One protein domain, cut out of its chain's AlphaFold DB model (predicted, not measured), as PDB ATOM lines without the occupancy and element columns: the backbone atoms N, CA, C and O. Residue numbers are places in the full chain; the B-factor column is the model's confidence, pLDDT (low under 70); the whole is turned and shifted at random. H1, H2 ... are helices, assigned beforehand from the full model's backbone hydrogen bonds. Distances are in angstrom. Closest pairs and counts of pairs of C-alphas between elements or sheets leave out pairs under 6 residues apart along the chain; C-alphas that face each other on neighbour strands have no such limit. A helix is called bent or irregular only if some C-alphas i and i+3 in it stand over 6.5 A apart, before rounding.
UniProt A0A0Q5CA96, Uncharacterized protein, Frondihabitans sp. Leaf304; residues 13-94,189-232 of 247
ATOM      1  N   ARG A  13     250.013 202.584 129.199       78.94
ATOM      2  CA  ARG A  13     249.758 201.538 130.208       78.94
ATOM      3  C   ARG A  13     250.132 200.124 129.771       78.94
ATOM      4  O   ARG A  13     249.972 199.184 130.545       78.94
ATOM      5  N   GLY A  14     250.647 199.947 128.561       71.69
ATOM      6  CA  GLY A  14     251.085 198.634 128.117       71.69
ATOM      7  C   GLY A  14     251.519 198.599 126.658       71.69
ATOM      8  O   GLY A  14     251.336 199.566 125.918       71.69
ATOM      9  N   PRO A  15     252.115 197.478 126.229       74.19
ATOM     10  CA  PRO A  15     252.489 197.281 124.838       74.19
ATOM     11  C   PRO A  15     251.249 197.163 123.941       74.19
ATOM     12  O   PRO A  15     250.173 196.787 124.394       74.19
ATOM     13  N   ALA A  16     251.414 197.384 122.634       74.88
ATOM     14  CA  ALA A  16     250.318 197.362 121.654       74.88
ATOM     15  C   ALA A  16     249.543 196.025 121.554       74.88
ATOM     16  O   ALA A  16     248.473 195.982 120.951       74.88
ATOM     17  N   TRP A  17     250.080 194.936 122.111       75.25
ATOM     18  CA  TRP A  17     249.476 193.600 122.111       75.25
ATOM     19  C   TRP A  17     248.791 193.227 123.437       75.25
ATOM     20  O   TRP A  17     248.201 192.152 123.526       75.25
ATOM     21  N   ALA A  18     248.841 194.093 124.454       80.50
ATOM     22  CA  ALA A  18     248.171 193.893 125.735       80.50
ATOM     23  C   ALA A  18     247.219 195.057 126.040       80.50
ATOM     24  O   ALA A  18     247.432 196.188 125.611       80.50
ATOM     25  N   VAL A  19     246.160 194.779 126.800       83.88
ATOM     26  CA  VAL A  19     245.202 195.796 127.249       83.88
ATOM     27  C   VAL A  19     245.226 195.836 128.770       83.88
ATOM     28  O   VAL A  19     245.029 194.807 129.415       83.88
ATOM     29  N   ASP A  20     245.456 197.021 129.338       89.00
ATOM     30  CA  ASP A  20     245.368 197.235 130.784       89.00
ATOM     31  C   ASP A  20     243.933 196.937 131.271       89.00
ATOM     32  O   ASP A  20     242.969 197.370 130.620       89.00
ATOM     33  N   PRO A  21     243.744 196.225 132.401       91.19
ATOM     34  CA  PRO A  21     242.420 195.898 132.931       91.19
ATOM     35  C   PRO A  21     241.482 197.104 133.072       91.19
ATOM     36  O   PRO A  21     240.278 196.967 132.850       91.19
ATOM     37  N   ARG A  22     242.005 198.300 133.379       93.31
ATOM     38  CA  ARG A  22     241.214 199.540 133.470       93.31
ATOM     39  C   ARG A  22     240.604 199.906 132.125       93.31
ATOM     40  O   ARG A  22     239.421 200.232 132.045       93.31
ATOM     41  N   ASP A  23     241.395 199.816 131.062       91.06
ATOM     42  CA  ASP A  23     240.958 200.134 129.703       91.06
ATOM     43  C   ASP A  23     240.010 199.062 129.151       91.06
ATOM     44  O   ASP A  23     239.015 199.391 128.494       91.06
ATOM     45  N   ALA A  24     240.256 197.793 129.492       93.12
ATOM     46  CA  ALA A  24     239.338 196.697 129.206       93.12
ATOM     47  C   ALA A  24     237.977 196.909 129.891       93.12
ATOM     48  O   ALA A  24     236.941 196.794 129.232       93.12
ATOM     49  N   LEU A  25     237.962 197.299 131.172       96.00
ATOM     50  CA  LEU A  25     236.733 197.561 131.921       96.00
ATOM     51  C   LEU A  25     235.947 198.749 131.347       96.00
ATOM     52  O   LEU A  25     234.732 198.646 131.181       96.00
ATOM     53  N   VAL A  26     236.618 199.847 130.967       94.88
ATOM     54  CA  VAL A  26     235.965 200.983 130.283       94.88
ATOM     55  C   VAL A  26     235.247 200.520 129.015       94.88
ATOM     56  O   VAL A  26     234.090 200.893 128.797       94.88
ATOM     57  N   ARG A  27     235.919 199.726 128.166       92.62
ATOM     58  CA  ARG A  27     235.328 199.217 126.918       92.62
ATOM     59  C   ARG A  27     234.163 198.269 127.205       92.62
ATOM     60  O   ARG A  27     233.076 198.485 126.673       92.62
ATOM     61  N   ALA A  28     234.355 197.303 128.102       94.38
ATOM     62  CA  ALA A  28     233.341 196.315 128.458       94.38
ATOM     63  C   ALA A  28     232.061 196.968 129.011       94.38
ATOM     64  O   ALA A  28     230.963 196.645 128.561       94.38
ATOM     65  N   VAL A  29     232.194 197.950 129.909       94.88
ATOM     66  CA  VAL A  29     231.059 198.734 130.431       94.88
ATOM     67  C   VAL A  29     230.311 199.446 129.307       94.88
ATOM     68  O   VAL A  29     229.086 199.446 129.281       94.88
ATOM     69  N   VAL A  30     231.027 200.071 128.373       90.94
ATOM     70  CA  VAL A  30     230.426 200.859 127.285       90.94
ATOM     71  C   VAL A  30     229.688 199.992 126.259       90.94
ATOM     72  O   VAL A  30     228.752 200.483 125.618       90.94
ATOM     73  N   GLU A  31     230.118 198.745 126.080       90.25
ATOM     74  CA  GLU A  31     229.585 197.814 125.081       90.25
ATOM     75  C   GLU A  31     228.467 196.915 125.620       90.25
ATOM     76  O   GLU A  31     227.590 196.512 124.852       90.25
ATOM     77  N   ALA A  32     228.467 196.625 126.922       91.88
ATOM     78  CA  ALA A  32     227.448 195.805 127.562       91.88
ATOM     79  C   ALA A  32     226.057 196.468 127.560       91.88
ATOM     80  O   ALA A  32     225.911 197.694 127.507       91.88
ATOM     81  N   GLU A  33     225.009 195.646 127.674       92.00
ATOM     82  CA  GLU A  33     223.680 196.120 128.083       92.00
ATOM     83  C   GLU A  33     223.737 196.691 129.507       92.00
ATOM     84  O   GLU A  33     224.659 196.385 130.263       92.00
ATOM     85  N   PHE A  34     222.755 197.513 129.884       93.62
ATOM     86  CA  PHE A  34     222.810 198.286 131.128       93.62
ATOM     87  C   PHE A  34     223.047 197.415 132.368       93.62
ATOM     88  O   PHE A  34     223.958 197.689 133.146       93.62
ATOM     89  N   GLU A  35     222.281 196.335 132.533       94.44
ATOM     90  CA  GLU A  35     222.425 195.451 133.694       94.44
ATOM     91  C   GLU A  35     223.775 194.725 133.688       94.44
ATOM     92  O   GLU A  35     224.375 194.513 134.738       94.44
ATOM     93  N   GLY A  36     224.290 194.399 132.498       95.31
ATOM     94  CA  GLY A  36     225.620 193.815 132.336       95.31
ATOM     95  C   GLY A  36     226.739 194.800 132.678       95.31
ATOM     96  O   GLY A  36     227.725 194.409 133.291       95.31
ATOM     97  N   ALA A  37     226.576 196.079 132.337       96.19
ATOM     98  CA  ALA A  37     227.522 197.131 132.689       96.19
ATOM     99  C   ALA A  37     227.600 197.344 134.209       96.19
ATOM    100  O   ALA A  37     228.696 197.500 134.748       96.19
ATOM    101  N   VAL A  38     226.459 197.297 134.906       96.50
ATOM    102  CA  VAL A  38     226.424 197.329 136.376       96.50
ATOM    103  C   VAL A  38     227.076 196.073 136.960       96.50
ATOM    104  O   VAL A  38     227.934 196.198 137.826       96.50
ATOM    105  N   ALA A  39     226.760 194.882 136.443       96.19
ATOM    106  CA  ALA A  39     227.357 193.628 136.910       96.19
ATOM    107  C   ALA A  39     228.888 193.584 136.737       96.19
ATOM    108  O   ALA A  39     229.596 193.077 137.605       96.19
ATOM    109  N   LEU A  40     229.416 194.146 135.645       96.94
ATOM    110  CA  LEU A  40     230.860 194.302 135.443       96.94
ATOM    111  C   LEU A  40     231.488 195.231 136.486       96.94
ATOM    112  O   LEU A  40     232.600 194.975 136.937       96.94
ATOM    113  N   TRP A  41     230.787 196.296 136.879       97.12
ATOM    114  CA  TRP A  41     231.262 197.204 137.920       97.12
ATOM    115  C   TRP A  41     231.213 196.568 139.313       97.12
ATOM    116  O   TRP A  41     232.179 196.691 140.063       97.12
ATOM    117  N   ASP A  42     230.139 195.842 139.642       95.88
ATOM    118  CA  ASP A  42     230.015 195.066 140.889       95.88
ATOM    119  C   ASP A  42     231.164 194.057 141.008       95.88
ATOM    120  O   ASP A  42     231.853 194.002 142.030       95.88
ATOM    121  N   TRP A  43     231.430 193.313 139.927       94.75
ATOM    122  CA  TRP A  43     232.573 192.406 139.840       94.75
ATOM    123  C   TRP A  43     233.899 193.141 140.033       94.75
ATOM    124  O   TRP A  43     234.726 192.690 140.820       94.75
ATOM    125  N   ALA A  44     234.107 194.278 139.365       95.69
ATOM    126  CA  ALA A  44     235.360 195.021 139.454       95.69
ATOM    127  C   ALA A  44     235.640 195.541 140.874       95.69
ATOM    128  O   ALA A  44     236.789 195.528 141.299       95.69
ATOM    129  N   ARG A  45     234.603 195.937 141.625       94.00
ATOM    130  CA  ARG A  45     234.717 196.352 143.038       94.00
ATOM    131  C   ARG A  45     235.090 195.213 143.979       94.00
ATOM    132  O   ARG A  45     235.723 195.453 145.003       94.00
ATOM    133  N   ARG A  46     234.658 193.992 143.670       90.25
ATOM    134  CA  ARG A  46     234.972 192.797 144.463       90.25
ATOM    135  C   ARG A  46     236.284 192.150 144.056       90.25
ATOM    136  O   ARG A  46     236.928 191.479 144.855       90.25
ATOM    137  N   SER A  47     236.652 192.314 142.796       86.94
ATOM    138  CA  SER A  47     237.809 191.665 142.226       86.94
ATOM    139  C   SER A  47     239.108 192.251 142.790       86.94
ATOM    140  O   SER A  47     239.255 193.470 142.847       86.94
ATOM    141  N   PRO A  48     240.109 191.411 143.093       85.06
ATOM    142  CA  PRO A  48     241.461 191.876 143.413       85.06
ATOM    143  C   PRO A  48     242.182 192.588 142.260       85.06
ATOM    144  O   PRO A  48     243.276 193.105 142.456       85.06
ATOM    145  N   HIS A  49     241.623 192.600 141.046       88.25
ATOM    146  CA  HIS A  49     242.259 193.229 139.888       88.25
ATOM    147  C   HIS A  49     242.226 194.762 139.909       88.25
ATOM    148  O   HIS A  49     242.882 195.372 139.067       88.25
ATOM    149  N   PHE A  50     241.452 195.374 140.811       92.88
ATOM    150  CA  PHE A  50     241.304 196.823 140.874       92.88
ATOM    151  C   PHE A  50     241.332 197.331 142.309       92.88
ATOM    152  O   PHE A  50     240.556 196.909 143.165       92.88
ATOM    153  N   THR A  51     242.170 198.327 142.556       92.81
ATOM    154  CA  THR A  51     242.089 199.149 143.762       92.81
ATOM    155  C   THR A  51     240.960 200.185 143.641       92.81
ATOM    156  O   THR A  51     240.593 200.590 142.531       92.81
ATOM    157  N   PRO A  52     240.439 200.721 144.762       93.19
ATOM    158  CA  PRO A  52     239.463 201.814 144.718       93.19
ATOM    159  C   PRO A  52     239.957 203.046 143.941       93.19
ATOM    160  O   PRO A  52     239.175 203.707 143.257       93.19
ATOM    161  N   ALA A  53     241.262 203.342 144.005       92.75
ATOM    162  CA  ALA A  53     241.875 204.438 143.258       92.75
ATOM    163  C   ALA A  53     241.845 204.186 141.740       92.75
ATOM    164  O   ALA A  53     241.480 205.081 140.975       92.75
ATOM    165  N   GLU A  54     242.144 202.962 141.303       94.56
ATOM    166  CA  GLU A  54     242.062 202.572 139.893       94.56
ATOM    167  C   GLU A  54     240.620 202.584 139.387       94.56
ATOM    168  O   GLU A  54     240.366 203.115 138.308       94.56
ATOM    169  N   LEU A  55     239.644 202.105 140.165       96.31
ATOM    170  CA  LEU A  55     238.227 202.222 139.790       96.31
ATOM    171  C   LEU A  55     237.794 203.683 139.650       96.31
ATOM    172  O   LEU A  55     237.004 204.027 138.768       96.31
ATOM    173  N   HIS A  56     238.349 204.572 140.467       95.12
ATOM    174  CA  HIS A  56     238.110 205.999 140.332       95.12
ATOM    175  C   HIS A  56     238.717 206.569 139.028       95.12
ATOM    176  O   HIS A  56     238.098 207.405 138.363       95.12
ATOM    177  N   GLU A  57     239.871 206.064 138.570       93.81
ATOM    178  CA  GLU A  57     240.407 206.352 137.228       93.81
ATOM    179  C   GLU A  57     239.515 205.812 136.104       93.81
ATOM    180  O   GLU A  57     239.248 206.537 135.139       93.81
ATOM    181  N   VAL A  58     239.004 204.583 136.236       95.62
ATOM    182  CA  VAL A  58     238.056 203.995 135.277       95.62
ATOM    183  C   VAL A  58     236.806 204.872 135.175       95.62
ATOM    184  O   VAL A  58     236.409 205.250 134.073       95.62
ATOM    185  N   ALA A  59     236.220 205.289 136.303       95.25
ATOM    186  CA  ALA A  59     235.044 206.161 136.312       95.25
ATOM    187  C   ALA A  59     235.303 207.519 135.644       95.25
ATOM    188  O   ALA A  59     234.426 208.044 134.945       95.25
ATOM    189  N   ARG A  60     236.505 208.089 135.799       93.81
ATOM    190  CA  ARG A  60     236.912 209.303 135.070       93.81
ATOM    191  C   ARG A  60     236.989 209.069 133.565       93.81
ATOM    192  O   ARG A  60     236.537 209.924 132.805       93.81
ATOM    193  N   ALA A  61     237.524 207.924 133.148       92.94
ATOM    194  CA  ALA A  61     237.685 207.565 131.744       92.94
ATOM    195  C   ALA A  61     236.360 207.210 131.043       92.94
ATOM    196  O   ALA A  61     236.256 207.393 129.820       92.94
ATOM    197  N   LEU A  62     235.351 206.750 131.798       92.69
ATOM    198  CA  LEU A  62     234.007 206.486 131.291       92.69
ATOM    199  C   LEU A  62     233.357 207.758 130.712       92.69
ATOM    200  O   LEU A  62     233.483 208.849 131.281       92.69
ATOM    201  N   PRO A  63     232.592 207.633 129.611       90.69
ATOM    202  CA  PRO A  63     231.721 208.705 129.142       90.69
ATOM    203  C   PRO A  63     230.797 209.211 130.262       90.69
ATOM    204  O   PRO A  63     230.244 208.418 131.023       90.69
ATOM    205  N   SER A  64     230.570 210.528 130.335       87.50
ATOM    206  CA  SER A  64     229.717 211.136 131.376       87.50
ATOM    207  C   SER A  64     228.284 210.594 131.391       87.50
ATOM    208  O   SER A  64     227.638 210.594 132.433       87.50
ATOM    209  N   ASP A  65     227.794 210.109 130.247       85.38
ATOM    210  CA  ASP A  65     226.481 209.482 130.088       85.38
ATOM    211  C   ASP A  65     226.460 207.974 130.400       85.38
ATOM    212  O   ASP A  65     225.384 207.383 130.421       85.38
ATOM    213  N   ALA A  66     227.618 207.362 130.660       90.12
ATOM    214  CA  ALA A  66     227.762 205.978 131.119       90.12
ATOM    215  C   ALA A  66     228.106 205.894 132.615       90.12
ATOM    216  O   ALA A  66     227.712 204.948 133.287       90.12
ATOM    217  N   ARG A  67     228.783 206.914 133.158       91.69
ATOM    218  CA  ARG A  67     229.272 206.968 134.547       91.69
ATOM    219  C   ARG A  67     228.198 206.713 135.612       91.69
ATOM    220  O   ARG A  67     228.514 206.240 136.694       91.69
ATOM    221  N   GLY A  68     226.928 206.977 135.310       90.88
ATOM    222  CA  GLY A  68     225.835 206.719 136.246       90.88
ATOM    223  C   GLY A  68     225.622 205.250 136.619       90.88
ATOM    224  O   GLY A  68     224.933 205.012 137.597       90.88
ATOM    225  N   ILE A  69     226.215 204.266 135.927       93.38
ATOM    226  CA  ILE A  69     226.169 202.863 136.391       93.38
ATOM    227  C   ILE A  69     226.767 202.680 137.790       93.38
ATOM    228  O   ILE A  69     226.362 201.789 138.529       93.38
ATOM    229  N   VAL A  70     227.693 203.557 138.180       93.19
ATOM    230  CA  VAL A  70     228.393 203.500 139.463       93.19
ATOM    231  C   VAL A  70     227.409 203.663 140.631       93.19
ATOM    232  O   VAL A  70     227.544 202.991 141.650       93.19
ATOM    233  N   THR A  71     226.353 204.466 140.445       90.94
ATOM    234  CA  THR A  71     225.292 204.674 141.448       90.94
ATOM    235  C   THR A  71     224.262 203.543 141.487       90.94
ATOM    236  O   THR A  71     223.349 203.575 142.303       90.94
ATOM    237  N   TRP A  72     224.349 202.593 140.557       92.50
ATOM    238  CA  TRP A  72     223.531 201.381 140.523       92.50
ATOM    239  C   TRP A  72     224.277 200.172 141.079       92.50
ATOM    240  O   TRP A  72     223.684 199.101 141.195       92.50
ATOM    241  N   SER A  73     225.567 200.319 141.375       92.62
ATOM    242  CA  SER A  73     226.428 199.203 141.727       92.62
ATOM    243  C   SER A  73     226.315 198.839 143.209       92.62
ATOM    244  O   SER A  73     226.164 199.709 144.069       92.62
ATOM    245  N   ASP A  74     226.432 197.552 143.495       91.75
ATOM    246  CA  ASP A  74     226.430 196.955 144.820       91.75
ATOM    247  C   ASP A  74     227.544 195.900 144.896       91.75
ATOM    248  O   ASP A  74     227.493 194.855 144.242       91.75
ATOM    249  N   ALA A  75     228.569 196.175 145.708       89.94
ATOM    250  CA  ALA A  75     229.701 195.270 145.888       89.94
ATOM    251  C   ALA A  75     229.339 193.991 146.648       89.94
ATOM    252  O   ALA A  75     230.179 193.099 146.733       89.94
ATOM    253  N   GLU A  76     228.114 193.839 147.146       90.38
ATOM    254  CA  GLU A  76     227.665 192.603 147.785       90.38
ATOM    255  C   GLU A  76     227.131 191.564 146.772       90.38
ATOM    256  O   GLU A  76     227.046 190.398 147.126       90.38
ATOM    257  N   SER A  77     226.818 191.920 145.512       91.12
ATOM    258  CA  SER A  77     226.269 190.974 144.504       91.12
ATOM    259  C   SER A  77     227.297 189.959 143.981       91.12
ATOM    260  O   SER A  77     228.075 190.283 143.083       91.12
ATOM    261  N   GLN A  78     227.311 188.731 144.494       89.50
ATOM    262  CA  GLN A  78     228.429 187.784 144.359       89.50
ATOM    263  C   GLN A  78     228.554 187.148 142.970       89.50
ATOM    264  O   GLN A  78     229.622 186.655 142.605       89.50
ATOM    265  N   SER A  79     227.511 187.237 142.148       90.94
ATOM    266  CA  SER A  79     227.521 186.732 140.778       90.94
ATOM    267  C   SER A  79     226.951 187.727 139.768       90.94
ATOM    268  O   SER A  79     226.176 188.629 140.081       90.94
ATOM    269  N   PHE A  80     227.293 187.518 138.492       92.81
ATOM    270  CA  PHE A  80     226.736 188.304 137.389       92.81
ATOM    271  C   PHE A  80     225.199 188.254 137.362       92.81
ATOM    272  O   PHE A  80     224.548 189.253 137.056       92.81
ATOM    273  N   LEU A  81     224.605 187.091 137.652       93.88
ATOM    274  CA  LEU A  81     223.151 186.930 137.635       93.88
ATOM    275  C   LEU A  81     222.483 187.623 138.826       93.88
ATOM    276  O   LEU A  81     221.414 188.198 138.627       93.88
ATOM    277  N   GLU A  82     223.118 187.643 140.000       94.81
ATOM    278  CA  GLU A  82     222.657 188.435 141.147       94.81
ATOM    279  C   GLU A  82     222.601 189.923 140.825       94.81
ATOM    280  O   GLU A  82     221.551 190.541 140.997       94.81
ATOM    281  N   SER A  83     223.683 190.487 140.275       95.81
ATOM    282  CA  SER A  83     223.708 191.892 139.856       95.81
ATOM    283  C   SER A  83     222.603 192.202 138.845       95.81
ATOM    284  O   SER A  83     221.891 193.196 138.987       95.81
ATOM    285  N   VAL A  84     222.410 191.341 137.837       96.06
ATOM    286  CA  VAL A  84     221.349 191.532 136.835       96.06
ATOM    287  C   VAL A  84     219.958 191.445 137.465       96.06
ATOM    288  O   VAL A  84     219.115 192.295 137.183       96.06
ATOM    289  N   GLY A  85     219.704 190.448 138.318       95.75
ATOM    290  CA  GLY A  85     218.428 190.294 139.020       95.75
ATOM    291  C   GLY A  85     218.114 191.505 139.898       95.75
ATOM    292  O   GLY A  85     217.035 192.086 139.785       95.75
ATOM    293  N   ARG A  86     219.095 191.950 140.691       96.75
ATOM    294  CA  ARG A  86     219.012 193.143 141.543       96.75
ATOM    295  C   ARG A  86     218.671 194.390 140.739       96.75
ATOM    296  O   ARG A  86     217.706 195.075 141.061       96.75
ATOM    297  N   VAL A  87     219.429 194.675 139.677       95.81
ATOM    298  CA  VAL A  87     219.204 195.857 138.829       95.81
ATOM    299  C   VAL A  87     217.796 195.856 138.253       95.81
ATOM    300  O   VAL A  87     217.162 196.908 138.206       95.81
ATOM    301  N   ARG A  88     217.285 194.696 137.841       95.88
ATOM    302  CA  ARG A  88     215.942 194.606 137.271       95.88
ATOM    303  C   ARG A  88     214.842 194.788 138.304       95.88
ATOM    304  O   ARG A  88     213.909 195.526 138.024       95.88
ATOM    305  N   PHE A  89     214.971 194.218 139.501       95.88
ATOM    306  CA  PHE A  89     214.027 194.500 140.587       95.88
ATOM    307  C   PHE A  89     214.017 195.989 140.963       95.88
ATOM    308  O   PHE A  89     212.948 196.583 141.081       95.88
ATOM    309  N   VAL A  90     215.193 196.619 141.068       93.94
ATOM    310  CA  VAL A  90     215.299 198.066 141.324       93.94
ATOM    311  C   VAL A  90     214.680 198.877 140.180       93.94
ATOM    312  O   VAL A  90     213.982 199.862 140.424       93.94
ATOM    313  N   ALA A  91     214.899 198.473 138.926       90.31
ATOM    314  CA  ALA A  91     214.308 199.126 137.758       90.31
ATOM    315  C   ALA A  91     212.776 198.977 137.704       90.31
ATOM    316  O   ALA A  91     212.101 199.915 137.280       90.31
ATOM    317  N   ASP A  92     212.244 197.852 138.192       91.50
ATOM    318  CA  ASP A  92     210.808 197.597 138.368       91.50
ATOM    319  C   ASP A  92     210.217 198.370 139.573       91.50
ATOM    320  O   ASP A  92     209.001 198.394 139.764       91.50
ATOM    321  N   GLY A  93     211.054 199.078 140.342       89.31
ATOM    322  CA  GLY A  93     210.644 199.990 141.414       89.31
ATOM    323  C   GLY A  93     210.656 199.390 142.818       89.31
ATOM    324  O   GLY A  93     210.155 200.038 143.737       89.31
ATOM    325  N   HIS A  94     211.223 198.195 142.989       93.00
ATOM    326  CA  HIS A  94     211.323 197.527 144.282       93.00
ATOM    327  C   HIS A  94     212.518 198.017 145.115       93.00
ATOM    328  O   HIS A  94     213.554 198.414 144.572       93.00
ATOM    329  N   SER A 189     216.504 205.890 136.939       55.91
ATOM    330  CA  SER A 189     216.270 204.919 135.862       55.91
ATOM    331  C   SER A 189     217.107 205.240 134.615       55.91
ATOM    332  O   SER A 189     217.142 206.403 134.185       55.91
ATOM    333  N   PRO A 190     217.772 204.242 134.004       61.69
ATOM    334  CA  PRO A 190     218.477 204.444 132.745       61.69
ATOM    335  C   PRO A 190     217.481 204.838 131.648       61.69
ATOM    336  O   PRO A 190     216.353 204.347 131.593       61.69
ATOM    337  N   ARG A 191     217.895 205.724 130.740       66.81
ATOM    338  CA  ARG A 191     217.122 206.043 129.535       66.81
ATOM    339  C   ARG A 191     217.653 205.210 128.374       66.81
ATOM    340  O   ARG A 191     218.851 205.248 128.084       66.81
ATOM    341  N   LEU A 192     216.764 204.497 127.683       59.97
ATOM    342  CA  LEU A 192     217.085 203.855 126.408       59.97
ATOM    343  C   LEU A 192     217.461 204.933 125.384       59.97
ATOM    344  O   LEU A 192     216.814 205.980 125.305       59.97
ATOM    345  N   ALA A 193     218.529 204.705 124.620       53.66
ATOM    346  CA  ALA A 193     219.052 205.703 123.694       53.66
ATOM    347  C   ALA A 193     219.093 205.190 122.245       53.66
ATOM    348  O   ALA A 193     219.667 204.137 121.984       53.66
ATOM    349  N   PRO A 194     218.596 205.968 121.263       46.44
ATOM    350  CA  PRO A 194     218.524 205.527 119.868       46.44
ATOM    351  C   PRO A 194     219.839 205.687 119.075       46.44
ATOM    352  O   PRO A 194     219.851 205.461 117.869       46.44
ATOM    353  N   ARG A 195     220.961 206.113 119.686       52.31
ATOM    354  CA  ARG A 195     222.230 206.358 118.954       52.31
ATOM    355  C   ARG A 195     223.470 205.813 119.669       52.31
ATOM    356  O   ARG A 195     223.763 206.206 120.792       52.31
ATOM    357  N   ARG A 196     224.281 205.021 118.954       59.88
ATOM    358  CA  ARG A 196     225.622 204.477 119.298       59.88
ATOM    359  C   ARG A 196     225.763 203.614 120.572       59.88
ATOM    360  O   ARG A 196     226.545 202.678 120.512       59.88
ATOM    361  N   ARG A 197     225.062 203.898 121.674       68.62
ATOM    362  CA  ARG A 197     225.001 203.092 122.913       68.62
ATOM    363  C   ARG A 197     223.538 202.805 123.252       68.62
ATOM    364  O   ARG A 197     222.710 203.695 123.068       68.62
ATOM    365  N   ARG A 198     223.245 201.591 123.732       73.12
ATOM    366  CA  ARG A 198     221.878 201.082 123.966       73.12
ATOM    367  C   ARG A 198     221.177 201.732 125.166       73.12
ATOM    368  O   ARG A 198     219.952 201.797 125.210       73.12
ATOM    369  N   TRP A 199     221.954 202.309 126.080       85.69
ATOM    370  CA  TRP A 199     221.490 202.960 127.304       85.69
ATOM    371  C   TRP A 199     222.314 204.218 127.621       85.69
ATOM    372  O   TRP A 199     223.424 204.401 127.107       85.69
ATOM    373  N   ARG A 200     221.754 205.103 128.457       83.81
ATOM    374  CA  ARG A 200     222.438 206.251 129.076       83.81
ATOM    375  C   ARG A 200     221.882 206.521 130.470       83.81
ATOM    376  O   ARG A 200     220.673 206.437 130.685       83.81
ATOM    377  N   CYS A 201     222.745 206.947 131.380       83.75
ATOM    378  CA  CYS A 201     222.351 207.471 132.683       83.75
ATOM    379  C   CYS A 201     222.229 209.000 132.654       83.75
ATOM    380  O   CYS A 201     222.654 209.670 131.705       83.75
ATOM    381  N   ARG A 202     221.683 209.576 133.734       80.88
ATOM    382  CA  ARG A 202     221.864 211.008 134.014       80.88
ATOM    383  C   ARG A 202     223.364 211.311 134.002       80.88
ATOM    384  O   ARG A 202     224.147 210.548 134.564       80.88
ATOM    385  N   ARG A 203     223.760 212.407 133.348       82.38
ATOM    386  CA  ARG A 203     225.164 212.833 133.355       82.38
ATOM    387  C   ARG A 203     225.571 213.163 134.786       82.38
ATOM    388  O   ARG A 203     224.912 213.991 135.410       82.38
ATOM    389  N   LEU A 204     226.632 212.517 135.258       79.00
ATOM    390  CA  LEU A 204     227.235 212.761 136.565       79.00
ATOM    391  C   LEU A 204     228.672 213.251 136.381       79.00
ATOM    392  O   LEU A 204     229.437 212.696 135.577       79.00
ATOM    393  N   GLY A 205     229.033 214.293 137.124       83.31
ATOM    394  CA  GLY A 205     230.414 214.687 137.361       83.31
ATOM    395  C   GLY A 205     231.167 213.590 138.110       83.31
ATOM    396  O   GLY A 205     230.567 212.662 138.648       83.31
ATOM    397  N   ILE A 206     232.499 213.646 138.094       84.38
ATOM    398  CA  ILE A 206     233.284 212.717 138.918       84.38
ATOM    399  C   ILE A 206     233.104 213.040 140.407       84.38
ATOM    400  O   ILE A 206     233.018 212.126 141.217       84.38
ATOM    401  N   ASP A 207     232.940 214.324 140.725       86.06
ATOM    402  CA  ASP A 207     232.776 214.838 142.087       86.06
ATOM    403  C   ASP A 207     231.399 214.513 142.691       86.06
ATOM    404  O   ASP A 207     231.228 214.555 143.905       86.06
ATOM    405  N   ASP A 208     230.425 214.120 141.858       85.69
ATOM    406  CA  ASP A 208     229.124 213.614 142.318       85.69
ATOM    407  C   ASP A 208     229.223 212.178 142.876       85.69
ATOM    408  O   ASP A 208     228.270 211.666 143.471       85.69
ATOM    409  N   LEU A 209     230.347 211.483 142.646       86.62
ATOM    410  CA  LEU A 209     230.541 210.101 143.073       86.62
ATOM    411  C   LEU A 209     231.193 210.035 144.452       86.62
ATOM    412  O   LEU A 209     232.263 210.585 144.697       86.62
ATOM    413  N   ARG A 210     230.559 209.276 145.339       87.81
ATOM    414  CA  ARG A 210     231.032 209.013 146.694       87.81
ATOM    415  C   ARG A 210     232.049 207.864 146.735       87.81
ATOM    416  O   ARG A 210     232.090 207.025 145.836       87.81
ATOM    417  N   SER A 211     232.867 207.833 147.788       85.56
ATOM    418  CA  SER A 211     233.931 206.835 147.990       85.56
ATOM    419  C   SER A 211     233.413 205.398 148.118       85.56
ATOM    420  O   SER A 211     234.061 204.464 147.651       85.56
ATOM    421  N   ASP A 212     232.226 205.218 148.693       86.12
ATOM    422  CA  ASP A 212     231.540 203.930 148.830       86.12
ATOM    423  C   ASP A 212     231.218 203.277 147.482       86.12
ATOM    424  O   ASP A 212     231.220 202.053 147.396       86.12
ATOM    425  N   HIS A 213     231.046 204.045 146.403       89.75
ATOM    426  CA  HIS A 213     230.850 203.475 145.069       89.75
ATOM    427  C   HIS A 213     232.094 202.785 144.469       89.75
ATOM    428  O   HIS A 213     231.999 202.133 143.424       89.75
ATOM    429  N   PHE A 214     233.256 202.949 145.100       92.56
ATOM    430  CA  PHE A 214     234.531 202.345 144.696       92.56
ATOM    431  C   PHE A 214     235.048 201.339 145.725       92.56
ATOM    432  O   PHE A 214     236.008 200.625 145.457       92.56
ATOM    433  N   ALA A 215     234.433 201.301 146.908       88.50
ATOM    434  CA  ALA A 215     234.862 200.445 147.996       88.50
ATOM    435  C   ALA A 215     234.537 198.963 147.708       88.50
ATOM    436  O   ALA A 215     233.506 198.686 147.074       88.50
ATOM    437  N   PRO A 216     235.377 198.029 148.195       87.81
ATOM    438  CA  PRO A 216     235.092 196.592 148.174       87.81
ATOM    439  C   PRO A 216     233.877 196.236 149.057       87.81
ATOM    440  O   PRO A 216     233.388 197.102 149.792       87.81
ATOM    441  N   PRO A 217     233.370 194.984 149.004       86.25
ATOM    442  CA  PRO A 217     232.287 194.543 149.885       86.25
ATOM    443  C   PRO A 217     232.629 194.710 151.368       86.25
ATOM    444  O   PRO A 217     233.763 194.485 151.794       86.25
ATOM    445  N   GLN A 218     231.620 195.039 152.173       80.19
ATOM    446  CA  GLN A 218     231.746 195.165 153.627       80.19
ATOM    447  C   GLN A 218     231.846 193.803 154.314       80.19
ATOM    448  O   GLN A 218     232.507 193.683 155.342       80.19
ATOM    449  N   ARG A 219     231.222 192.764 153.748       72.00
ATOM    450  CA  ARG A 219     231.225 191.405 154.321       72.00
ATOM    451  C   ARG A 219     232.528 190.632 154.111       72.00
ATOM    452  O   ARG A 219     232.630 189.478 154.522       72.00
ATOM    453  N   GLY A 220     233.534 191.286 153.535       69.19
ATOM    454  CA  GLY A 220     234.783 190.655 153.144       69.19
ATOM    455  C   GLY A 220     234.602 189.732 151.940       69.19
ATOM    456  O   GLY A 220     233.497 189.489 151.463       69.19
ATOM    457  N   LEU A 221     235.723 189.240 151.426       66.69
ATOM    458  CA  LEU A 221     235.751 188.361 150.264       66.69
ATOM    459  C   LEU A 221     235.359 186.923 150.640       66.69
ATOM    460  O   LEU A 221     235.680 186.427 151.732       66.69
ATOM    461  N   THR A 222     234.716 186.219 149.713       67.88
ATOM    462  CA  THR A 222     234.473 184.776 149.834       67.88
ATOM    463  C   THR A 222     235.800 184.003 149.886       67.88
ATOM    464  O   THR A 222     236.877 184.549 149.633       67.88
ATOM    465  N   SER A 223     235.769 182.723 150.269       63.16
ATOM    466  CA  SER A 223     236.992 181.905 150.345       63.16
ATOM    467  C   SER A 223     237.689 181.773 148.986       63.16
ATOM    468  O   SER A 223     238.907 181.909 148.913       63.16
ATOM    469  N   SER A 224     236.920 181.589 147.908       62.59
ATOM    470  CA  SER A 224     237.438 181.520 146.536       62.59
ATOM    471  C   SER A 224     238.005 182.861 146.064       62.59
ATOM    472  O   SER A 224     239.032 182.905 145.391       62.59
ATOM    473  N   GLU A 225     237.388 183.976 146.451       65.31
ATOM    474  CA  GLU A 225     237.902 185.312 146.140       65.31
ATOM    475  C   GLU A 225     239.200 185.617 146.885       65.31
ATOM    476  O   GLU A 225     240.126 186.164 146.290       65.31
ATOM    477  N   ARG A 226     239.310 185.221 148.159       73.12
ATOM    478  CA  ARG A 226     240.561 185.336 148.925       73.12
ATOM    479  C   ARG A 226     241.693 184.534 148.295       73.12
ATOM    480  O   ARG A 226     242.817 185.022 148.232       73.12
ATOM    481  N   GLU A 227     241.399 183.335 147.805       67.75
ATOM    482  CA  GLU A 227     242.372 182.516 147.081       67.75
ATOM    483  C   GLU A 227     242.811 183.183 145.768       67.75
ATOM    484  O   GLU A 227     244.006 183.257 145.480       67.75
ATOM    485  N   ALA A 228     241.870 183.763 145.014       65.44
ATOM    486  CA  ALA A 228     242.178 184.526 143.807       65.44
ATOM    487  C   ALA A 228     243.058 185.761 144.091       65.44
ATOM    488  O   ALA A 228     243.984 186.033 143.324       65.44
ATOM    489  N   VAL A 229     242.817 186.481 145.197       68.88
ATOM    490  CA  VAL A 229     243.681 187.592 145.650       68.88
ATOM    491  C   VAL A 229     245.088 187.077 145.951       68.88
ATOM    492  O   VAL A 229     246.064 187.601 145.422       68.88
ATOM    493  N   ALA A 230     245.195 185.995 146.727       70.25
ATOM    494  CA  ALA A 230     246.477 185.405 147.099       70.25
ATOM    495  C   ALA A 230     247.289 184.924 145.882       70.25
ATOM    496  O   ALA A 230     248.517 184.966 145.900       70.25
ATOM    497  N   LEU A 231     246.625 184.477 144.810       69.38
ATOM    498  CA  LEU A 231     247.277 184.120 143.547       69.38
ATOM    499  C   LEU A 231     247.816 185.340 142.785       69.38
ATOM    500  O   LEU A 231     248.833 185.225 142.101       69.38
ATOM    501  N   LEU A 232     247.166 186.501 142.892       63.53
ATOM    502  CA  LEU A 232     247.616 187.736 142.243       63.53
ATOM    503  C   LEU A 232     248.776 188.394 142.986       63.53
ATOM    504  O   LEU A 232     249.721 188.831 142.331       63.53
TER     505      LEU A 232
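AT A GLANCE: This is residues 13 to 94 and 189 to 232 of the 247 residues of an uncharacterized protein of Frondihabitans sp. Leaf304 (UniProt A0A0Q5CA96). Look for a small, irregular cluster of helices built round H2, with H1, H4 and H5 packed on it and H3 beside H1. H6 sits off to one side, touching no helix, residues 14 to 20 stick out free, and the long loop stretch 189 to 222 runs round the outside of the cluster to H6. The printed part has 126 residues with six named helices, H1 to H6 in chain order, and no named strand; the class is all helix, though under half of the residues, 62, are in named elements. The whole is compact, with a radius of gyration of the C-alphas of 14.5 A, and spans 43 by 40 by 26 A.

HOW THE PARTS SIT: Start at H2, residues 34 to 46, the hub, which touches four helices. H5, residues 80 to 91, touches it at a steep tilt of 55 degrees, opposite ways; the closest C-alphas, of Ala 39 and Ser 83, are 5.0 A apart. H1, residues 21 to 31, forms a helical hairpin with H2 at a shallow tilt of 19 degrees; H2 touches it with residues 36 to 41 alone, closest at the C-alphas of Val 29 and Ala 37, 4.5 A. H4, residues 67 to 72, touches H2 about perpendicular, at 77 degrees, with the closest C-alphas, of Val 38 and Ile 69, 5.5 A apart. H3, residues 52 to 61, touches H1 at a steep tilt of 47 degrees, the same way, with the closest C-alphas, of Arg 22 and Val 58, 5.8 A apart. H3 and H2 form a helical hairpin but only just touch, with 3 pairs of C-alphas within 8 A, the closest being Arg 45 and Pro 52 at 7.4 A; H2 uses residues 44 to 45 alone. H6, residues 223 to 232, is only just apart from H2, at 8.2 A. Every O i to N i+4 pair is within hydrogen-bond range in H1, H2, H3, H5 and H6; in H4 it is 0 of 2, beside 3 of 3 O i to N i+3 pairs.

IN THESE COORDINATES: Find C-alpha 34 at (222.810, 198.286, 131.128); from there H2 runs 18.9 A to C-alpha 46. H5 covers 16.5 A and H1 15.2 A, the latter from C-alpha 21 at (242.420, 195.898, 132.931). H6 covers 14.6 A, H3 14.3 A and H4 10.0 A; H6 ends at C-alpha 232, (247.616, 187.736, 142.243).

THE WHOLE: The C-alphas farthest apart, of Pro 15 and His 94, are 45.5 A apart. Residues 95 to 188 are not printed, and C-alphas 94 and 189 are 12.2 A apart across that cut. Confidence is under 70 at residues 189 to 197, 220 to 225, 227 to 229 and 231 to 232.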